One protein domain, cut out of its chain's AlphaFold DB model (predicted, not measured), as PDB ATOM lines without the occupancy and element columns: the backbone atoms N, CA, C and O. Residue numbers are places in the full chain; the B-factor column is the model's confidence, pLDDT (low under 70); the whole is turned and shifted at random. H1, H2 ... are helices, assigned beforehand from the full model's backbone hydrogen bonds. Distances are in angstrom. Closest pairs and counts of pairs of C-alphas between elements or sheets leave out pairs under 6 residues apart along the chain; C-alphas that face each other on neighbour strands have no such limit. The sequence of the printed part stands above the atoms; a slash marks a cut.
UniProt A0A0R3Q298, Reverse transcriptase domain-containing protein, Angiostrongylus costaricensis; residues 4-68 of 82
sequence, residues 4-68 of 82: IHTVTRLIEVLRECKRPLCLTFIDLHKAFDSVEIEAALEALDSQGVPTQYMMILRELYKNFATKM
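This is residues 4 to 68 of the 82 residues of the protein "Reverse transcriptase domain-containing protein" of Angiostrongylus costaricensis (UniProt A0A0R3Q298). Helices H3 and H4 form a hairpin at one end of a loose model, and H1 lies far off at the other end of a long link, with short H2 between link and hairpin. Residues 12 to 18 stick out. The printed part has 65 residues with four named helices, H1 to H4 in order, and no named strand: all helix. It is loose, with a radius of gyration of the C-alphas of 14.9 A and spans of 40 by 30 by 19 A.

Find C-alpha 4 at (179.515, 258.388, 218.945), where H1, residues 4 to 16, starts its 18.7 A. Next come H2, residues 28 to 32, 5.8 A, and H3, residues 37 to 46, 14.0 A. H4, residues 51 to 67, runs 24.3 A to C-alpha 67 at (160.246, 262.014, 221.183).

H1 is apart from H2, H3 and H4. H2 and H3 meet only through their link; H2 and H4 are apart. The hairpin H3 and H4 touch, through residues 51 to 54 of H4 alone, at a shallow tilt of 9 degrees, opposite ways; their closest C-alphas, Leu 41 and Met 54, are 6.4 A apart. In H1, H3 and H4 every O i to N i+4 pair is within hydrogen-bond range; in H2, 0 of 1, and 1 of 2 O i to N i+3 pairs.

The C-alphas farthest apart, Glu 16 and Glu 36, are 40.0 A apart. The printed part has no cut; the link H1 to H2 is long. Look for pLDDT under 70 at residues 24 to 35 and 63 to 68.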
ATOM      1  N   ILE A   4     178.159 257.923 218.635       77.81
ATOM      2  CA  ILE A   4     179.515 258.388 218.945       77.81
ATOM      3  C   ILE A   4     180.559 257.437 218.353       77.81
ATOM      4  O   ILE A   4     181.521 257.876 217.726       77.81
ATOM      5  N   HIS A   5     180.345 256.127 218.483       79.44
ATOM      6  CA  HIS A   5     181.276 255.127 217.969       79.44
ATOM      7  C   HIS A   5     181.389 255.183 216.437       79.44
ATOM      8  O   HIS A   5     182.483 255.061 215.885       79.44
ATOM      9  N   THR A   6     180.274 255.418 215.741       83.50
ATOM     10  CA  THR A   6     180.260 255.570 214.279       83.50
ATOM     11  C   THR A   6     181.030 256.811 213.822       83.50
ATOM     12  O   THR A   6     181.808 256.721 212.874       83.50
ATOM     13  N   VAL A   7     180.861 257.949 214.505       84.62
ATOM     14  CA  VAL A   7     181.599 259.187 214.195       84.62
ATOM     15  C   VAL A   7     183.099 258.999 214.425       84.62
ATOM     16  O   VAL A   7     183.894 259.369 213.562       84.62
ATOM     17  N   THR A   8     183.497 258.352 215.523       87.00
ATOM     18  CA  THR A   8     184.908 258.045 215.805       87.00
ATOM     19  C   THR A   8     185.533 257.201 214.697       87.00
ATOM     20  O   THR A   8     186.583 257.573 214.172       87.00
ATOM     21  N   ARG A   9     184.859 256.129 214.254       89.19
ATOM     22  CA  ARG A   9     185.354 255.308 213.137       89.19
ATOM     23  C   ARG A   9     185.481 256.092 211.832       89.19
ATOM     24  O   ARG A   9     186.426 255.874 211.080       89.19
ATOM     25  N   LEU A  10     184.549 257.000 211.546       85.06
ATOM     26  CA  LEU A  10     184.606 257.835 210.344       85.06
ATOM     27  C   LEU A  10     185.827 258.771 210.365       85.06
ATOM     28  O   LEU A  10     186.508 258.920 209.350       85.06
ATOM     29  N   ILE A  11     186.130 259.365 211.523       85.50
ATOM     30  CA  ILE A  11     187.309 260.222 211.715       85.50
ATOM     31  C   ILE A  11     188.598 259.428 211.480       85.50
ATOM     32  O   ILE A  11     189.490 259.910 210.783       85.50
ATOM     33  N   GLU A  12     188.701 258.218 212.033       88.81
ATOM     34  CA  GLU A  12     189.871 257.346 211.862       88.81
ATOM     35  C   GLU A  12     190.140 257.046 210.382       88.81
ATOM     36  O   GLU A  12     191.247 257.279 209.896       88.81
ATOM     37  N   VAL A  13     189.104 256.636 209.645       88.75
ATOM     38  CA  VAL A  13     189.205 256.319 208.212       88.75
ATOM     39  C   VAL A  13     189.626 257.542 207.394       88.75
ATOM     40  O   VAL A  13     190.478 257.441 206.510       88.75
ATOM     41  N   LEU A  14     189.066 258.720 207.680       82.81
ATOM     42  CA  LEU A  14     189.394 259.945 206.943       82.81
ATOM     43  C   LEU A  14     190.822 260.437 207.223       82.81
ATOM     44  O   LEU A  14     191.484 260.926 206.301       82.81
ATOM     45  N   ARG A  15     191.324 260.240 208.451       80.19
ATOM     46  CA  ARG A  15     192.732 260.490 208.805       80.19
ATOM     47  C   ARG A  15     193.676 259.540 208.075       80.19
ATOM     48  O   ARG A  15     194.683 259.998 207.541       80.19
ATOM     49  N   GLU A  16     193.347 258.252 208.015       90.69
ATOM     50  CA  GLU A  16     194.140 257.246 207.296       90.69
ATOM     51  C   GLU A  16     194.195 257.543 205.790       90.69
ATOM     52  O   GLU A  16     195.253 257.483 205.164       90.69
ATOM     53  N   CYS A  17     193.074 258.000 205.231       84.44
ATOM     54  CA  CYS A  17     192.957 258.423 203.838       84.44
ATOM     55  C   CYS A  17     193.600 259.793 203.540       84.44
ATOM     56  O   CYS A  17     193.530 260.250 202.397       84.44
ATOM     57  N   LYS A  18     194.193 260.467 204.541       87.62
ATOM     58  CA  LYS A  18     194.795 261.812 204.443       87.62
ATOM     59  C   LYS A  18     193.869 262.849 203.794       87.62
ATOM     60  O   LYS A  18     194.329 263.741 203.079       87.62
ATOM     61  N   ARG A  19     192.559 262.734 204.026       78.69
ATOM     62  CA  ARG A  19     191.576 263.692 203.512       78.69
ATOM     63  C   ARG A  19     191.310 264.781 204.549       78.69
ATOM     64  O   ARG A  19     191.202 264.465 205.735       78.69
ATOM     65  N   PRO A  20     191.176 266.049 204.131       73.31
ATOM     66  CA  PRO A  20     190.743 267.100 205.037       73.31
ATOM     67  C   PRO A  20     189.321 266.794 205.523       73.31
ATOM     68  O   PRO A  20     188.430 266.505 204.725       73.31
ATOM     69  N   LEU A  21     189.128 266.844 206.840       76.94
ATOM     70  CA  LEU A  21     187.843 266.644 207.500       76.94
ATOM     71  C   LEU A  21     187.532 267.879 208.344       76.94
ATOM     72  O   LEU A  21     188.322 268.250 209.208       76.94
ATOM     73  N   CYS A  22     186.369 268.479 208.108       74.50
ATOM     74  CA  CYS A  22     185.778 269.478 208.986       74.50
ATOM     75  C   CYS A  22     184.560 268.850 209.659       74.50
ATOM     76  O   CYS A  22     183.680 268.329 208.974       74.50
ATOM     77  N   LEU A  23     184.518 268.882 210.988       74.69
ATOM     78  CA  LEU A  23     183.411 268.356 211.774       74.69
ATOM     79  C   LEU A  23     182.920 269.446 212.723       74.69
ATOM     80  O   LEU A  23     183.714 270.009 213.473       74.69
ATOM     81  N   THR A  24     181.615 269.702 212.705       69.69
ATOM     82  CA  THR A  24     180.957 270.647 213.611       69.69
ATOM     83  C   THR A  24     179.888 269.898 214.390       69.69
ATOM     84  O   THR A  24     179.016 269.266 213.796       69.69
ATOM     85  N   PHE A  25     179.958 269.968 215.717       69.62
ATOM     86  CA  PHE A  25     178.911 269.468 216.601       69.62
ATOM     87  C   PHE A  25     177.980 270.622 216.958       69.62
ATOM     88  O   PHE A  25     178.435 271.648 217.460       69.62
ATOM     89  N   ILE A  26     176.686 270.451 216.694       67.62
ATOM     90  CA  ILE A  26     175.656 271.426 217.047       67.62
ATOM     91  C   ILE A  26     174.869 270.842 218.218       67.62
ATOM     92  O   ILE A  26     174.183 269.831 218.066       67.62
ATOM     93  N   ASP A  27     174.995 271.463 219.389       68.38
ATOM     94  CA  ASP A  27     174.130 271.174 220.532       68.38
ATOM     95  C   ASP A  27     172.754 271.783 220.252       68.38
ATOM     96  O   ASP A  27     172.537 272.976 220.451       68.38
ATOM     97  N   LEU A  28     171.838 270.964 219.732       62.50
ATOM     98  CA  LEU A  28     170.499 271.411 219.354       62.50
ATOM     99  C   LEU A  28     169.651 271.847 220.555       62.50
ATOM    100  O   LEU A  28     168.702 272.594 220.363       62.50
ATOM    101  N   HIS A  29     169.965 271.401 221.772       64.06
ATOM    102  CA  HIS A  29     169.241 271.843 222.959       64.06
ATOM    103  C   HIS A  29     169.664 273.280 223.274       64.06
ATOM    104  O   HIS A  29     168.892 274.214 223.093       64.06
ATOM    105  N   LYS A  30     170.950 273.510 223.560       58.75
ATOM    106  CA  LYS A  30     171.437 274.860 223.900       58.75
ATOM    107  C   LYS A  30     171.357 275.878 222.762       58.75
ATOM    108  O   LYS A  30     171.226 277.067 223.036       58.75
ATOM    109  N   ALA A  31     171.475 275.448 221.505       54.03
ATOM    110  CA  ALA A  31     171.424 276.356 220.357       54.03
ATOM    111  C   ALA A  31     169.998 276.822 220.018       54.03
ATOM    112  O   ALA A  31     169.847 277.847 219.353       54.03
ATOM    113  N   PHE A  32     168.968 276.098 220.476       58.12
ATOM    114  CA  PHE A  32     167.569 276.364 220.130       58.12
ATOM    115  C   PHE A  32     166.636 276.515 221.336       58.12
ATOM    116  O   PHE A  32     165.454 276.771 221.133       58.12
ATOM    117  N   ASP A  33     167.152 276.498 222.572       59.25
ATOM    118  CA  ASP A  33     166.396 276.831 223.794       59.25
ATOM    119  C   ASP A  33     165.725 278.232 223.730       59.25
ATOM    120  O   ASP A  33     164.869 278.553 224.551       59.25
ATOM    121  N   SER A  34     166.099 279.079 222.758       55.47
ATOM    122  CA  SER A  34     165.562 280.438 222.565       55.47
ATOM    123  C   SER A  34     165.413 280.904 221.103       55.47
ATOM    124  O   SER A  34     165.058 282.059 220.876       55.47
ATOM    125  N   VAL A  35     165.654 280.044 220.104       56.91
ATOM    126  CA  VAL A  35     165.548 280.410 218.676       56.91
ATOM    127  C   VAL A  35     164.397 279.649 218.031       56.91
ATOM    128  O   VAL A  35     164.384 278.418 218.031       56.91
ATOM    129  N   GLU A  36     163.451 280.381 217.434       70.81
ATOM    130  CA  GLU A  36     162.470 279.796 216.519       70.81
ATOM    131  C   GLU A  36     163.222 279.120 215.373       70.81
ATOM    132  O   GLU A  36     163.945 279.756 214.613       70.81
ATOM    133  N   ILE A  37     163.073 277.808 215.243       72.69
ATOM    134  CA  ILE A  37     163.737 277.012 214.203       72.69
ATOM    135  C   ILE A  37     163.440 277.504 212.797       72.69
ATOM    136  O   ILE A  37     164.290 277.365 211.922       72.69
ATOM    137  N   GLU A  38     162.287 278.133 212.592       76.00
ATOM    138  CA  GLU A  38     161.989 278.823 211.341       76.00
ATOM    139  C   GLU A  38     163.009 279.933 211.055       76.00
ATOM    140  O   GLU A  38     163.544 279.966 209.956       76.00
ATOM    141  N   ALA A  39     163.411 280.737 212.046       78.62
ATOM    142  CA  ALA A  39     164.435 281.770 211.868       78.62
ATOM    143  C   ALA A  39     165.810 281.179 211.506       78.62
ATOM    144  O   ALA A  39     166.566 281.758 210.726       78.62
ATOM    145  N   ALA A  40     166.148 280.002 212.038       77.94
ATOM    146  CA  ALA A  40     167.384 279.319 211.666       77.94
ATOM    147  C   ALA A  40     167.318 278.686 210.271       77.94
ATOM    148  O   ALA A  40     168.313 278.706 209.548       77.94
ATOM    149  N   LEU A  41     166.164 278.149 209.869       82.44
ATOM    150  CA  LEU A  41     165.943 277.666 208.506       82.44
ATOM    151  C   LEU A  41     165.973 278.824 207.500       82.44
ATOM    152  O   LEU A  41     166.630 278.699 206.474       82.44
ATOM    153  N   GLU A  42     165.361 279.964 207.822       84.25
ATOM    154  CA  GLU A  42     165.428 281.195 207.023       84.25
ATOM    155  C   GLU A  42     166.863 281.711 206.894       84.25
ATOM    156  O   GLU A  42     167.301 282.082 205.804       84.25
ATOM    157  N   ALA A  43     167.641 281.684 207.981       85.75
ATOM    158  CA  ALA A  43     169.051 282.046 207.927       85.75
ATOM    159  C   ALA A  43     169.829 281.112 206.986       85.75
ATOM    160  O   ALA A  43     170.605 281.592 206.163       85.75
ATOM    161  N   LEU A  44     169.605 279.795 207.052       85.56
ATOM    162  CA  LEU A  44     170.257 278.831 206.159       85.56
ATOM    163  C   LEU A  44     169.850 279.030 204.692       85.56
ATOM    164  O   LEU A  44     170.718 278.985 203.816       85.56
ATOM    165  N   ASP A  45     168.576 279.313 204.428       87.31
ATOM    166  CA  ASP A  45     168.076 279.637 203.090       87.31
ATOM    167  C   ASP A  45     168.747 280.911 202.547       87.31
ATOM    168  O   ASP A  45     169.274 280.919 201.435       87.31
ATOM    169  N   SER A  46     168.873 281.950 203.384       90.25
ATOM    170  CA  SER A  46     169.560 283.203 203.027       90.25
ATOM    171  C   SER A  46     171.050 283.017 202.709       90.25
ATOM    172  O   SER A  46     171.618 283.774 201.921       90.25
ATOM    173  N   GLN A  47     171.689 282.002 203.300       89.94
ATOM    174  CA  GLN A  47     173.083 281.636 203.030       89.94
ATOM    175  C   GLN A  47     173.228 280.704 201.814       89.94
ATOM    176  O   GLN A  47     174.337 280.270 201.500       89.94
ATOM    177  N   GLY A  48     172.131 280.385 201.119       90.00
ATOM    178  CA  GLY A  48     172.137 279.538 199.927       90.00
ATOM    179  C   GLY A  48     172.366 278.058 200.230       90.00
ATOM    180  O   GLY A  48     172.843 277.316 199.367       90.00
ATOM    181  N   VAL A  49     172.060 277.610 201.451       87.25
ATOM    182  CA  VAL A  49     172.159 276.193 201.805       87.25
ATOM    183  C   VAL A  49     171.115 275.406 201.005       87.25
ATOM    184  O   VAL A  49     169.942 275.773 200.999       87.25
ATOM    185  N   PRO A  50     171.493 274.297 200.342       90.69
ATOM    186  CA  PRO A  50     170.543 273.533 199.548       90.69
ATOM    187  C   PRO A  50     169.344 273.047 200.368       90.69
ATOM    188  O   PRO A  50     169.500 272.479 201.454       90.69
ATOM    189  N   THR A  51     168.148 273.174 199.792       86.06
ATOM    190  CA  THR A  51     166.862 272.850 200.433       86.06
ATOM    191  C   THR A  51     166.802 271.435 201.003       86.06
ATOM    192  O   THR A  51     166.171 271.205 202.029       86.06
ATOM    193  N   GLN A  52     167.511 270.486 200.389       86.38
ATOM    194  CA  GLN A  52     167.597 269.100 200.856       86.38
ATOM    195  C   GLN A  52     168.156 269.007 202.286       86.38
ATOM    196  O   GLN A  52     167.643 268.235 203.093       86.38
ATOM    197  N   TYR A  53     169.152 269.828 202.633       79.88
ATOM    198  CA  TYR A  53     169.717 269.866 203.984       79.88
ATOM    199  C   TYR A  53     168.752 270.508 204.983       79.88
ATOM    200  O   TYR A  53     168.585 269.995 206.087       79.88
ATOM    201  N   MET A  54     168.058 271.575 204.580       84.88
ATOM    202  CA  MET A  54     167.029 272.211 205.409       84.88
ATOM    203  C   MET A  54     165.855 271.266 205.694       84.88
ATOM    204  O   MET A  54     165.387 271.192 206.827       84.88
ATOM    205  N   MET A  55     165.421 270.475 204.706       84.50
ATOM    206  CA  MET A  55     164.382 269.453 204.883       84.50
ATOM    207  C   MET A  55     164.802 268.367 205.875       84.50
ATOM    208  O   MET A  55     164.013 267.992 206.741       84.50
ATOM    209  N   ILE A  56     166.048 267.890 205.782       84.62
ATOM    210  CA  ILE A  56     166.596 266.904 206.720       84.62
ATOM    211  C   ILE A  56     166.602 267.469 208.146       84.62
ATOM    212  O   ILE A  56     166.178 266.778 209.071       84.62
ATOM    213  N   LEU A  57     167.019 268.728 208.330       79.31
ATOM    214  CA  LEU A  57     166.999 269.403 209.634       79.31
ATOM    215  C   LEU A  57     165.576 269.528 210.199       79.31
ATOM    216  O   LEU A  57     165.356 269.238 211.376       79.31
ATOM    217  N   ARG A  58     164.604 269.891 209.355       80.06
ATOM    218  CA  ARG A  58     163.186 270.009 209.730       80.06
ATOM    219  C   ARG A  58     162.610 268.670 210.198       80.06
ATOM    220  O   ARG A  58     161.920 268.610 211.215       80.06
ATOM    221  N   GLU A  59     162.934 267.592 209.489       80.75
ATOM    222  CA  GLU A  59     162.458 266.243 209.805       80.75
ATOM    223  C   GLU A  59     163.142 265.660 211.050       80.75
ATOM    224  O   GLU A  59     162.484 265.051 211.897       80.75
ATOM    225  N   LEU A  60     164.451 265.893 211.213       76.31
ATOM    226  CA  LEU A  60     165.178 265.571 212.443       76.31
ATOM    227  C   LEU A  60     164.495 266.236 213.635       76.31
ATOM    228  O   LEU A  60     164.130 265.547 214.588       76.31
ATOM    229  N   TYR A  61     164.251 267.545 213.559       70.38
ATOM    230  CA  TYR A  61     163.644 268.278 214.661       70.38
ATOM    231  C   TYR A  61     162.223 267.807 214.989       70.38
ATOM    232  O   TYR A  61     161.905 267.584 216.155       70.38
ATOM    233  N   LYS A  62     161.375 267.572 213.981       71.06
ATOM    234  CA  LYS A  62     160.018 267.036 214.182       71.06
ATOM    235  C   LYS A  62     160.030 265.696 214.927       71.06
ATOM    236  O   LYS A  62     159.214 265.472 215.824       71.06
ATOM    237  N   ASN A  63     160.980 264.822 214.600       66.75
ATOM    238  CA  ASN A  63     161.158 263.541 215.281       66.75
ATOM    239  C   ASN A  63     161.711 263.707 216.709       66.75
ATOM    240  O   ASN A  63     161.286 262.980 217.608       66.75
ATOM    241  N   PHE A  64     162.585 264.691 216.952       61.22
ATOM    242  CA  PHE A  64     163.029 265.048 218.305       61.22
ATOM    243  C   PHE A  64     161.893 265.621 219.159       61.22
ATOM    244  O   PHE A  64     161.736 265.185 220.293       61.22
ATOM    245  N   ALA A  65     161.054 266.511 218.620       54.22
ATOM    246  CA  ALA A  65     159.887 267.062 219.313       54.22
ATOM    247  C   ALA A  65     158.834 265.985 219.627       54.22
ATOM    248  O   ALA A  65     158.270 265.965 220.714       54.22
ATOM    249  N   THR A  66     158.623 265.032 218.712       50.50
ATOM    250  CA  THR A  66     157.721 263.884 218.936       50.50
ATOM    251  C   THR A  66     158.252 262.941 220.024       50.50
ATOM    252  O   THR A  66     157.476 262.338 220.761       50.50
ATOM    253  N   LYS A  67     159.582 262.818 220.148       51.94
ATOM    254  CA  LYS A  67     160.246 262.014 221.183       51.94
ATOM    255  C   LYS A  67     160.407 262.765 222.514       51.94
ATOM    256  O   LYS A  67     160.461 262.123 223.559       51.94
ATOM    257  N   MET A  68     160.422 264.099 222.488       44.66
ATOM    258  CA  MET A  68     160.188 264.969 223.644       44.66
ATOM    259  C   MET A  68     158.684 265.056 223.950       44.66
ATOM    260  O   MET A  68     158.085 266.128 223.948       44.66
TER     261      MET A  68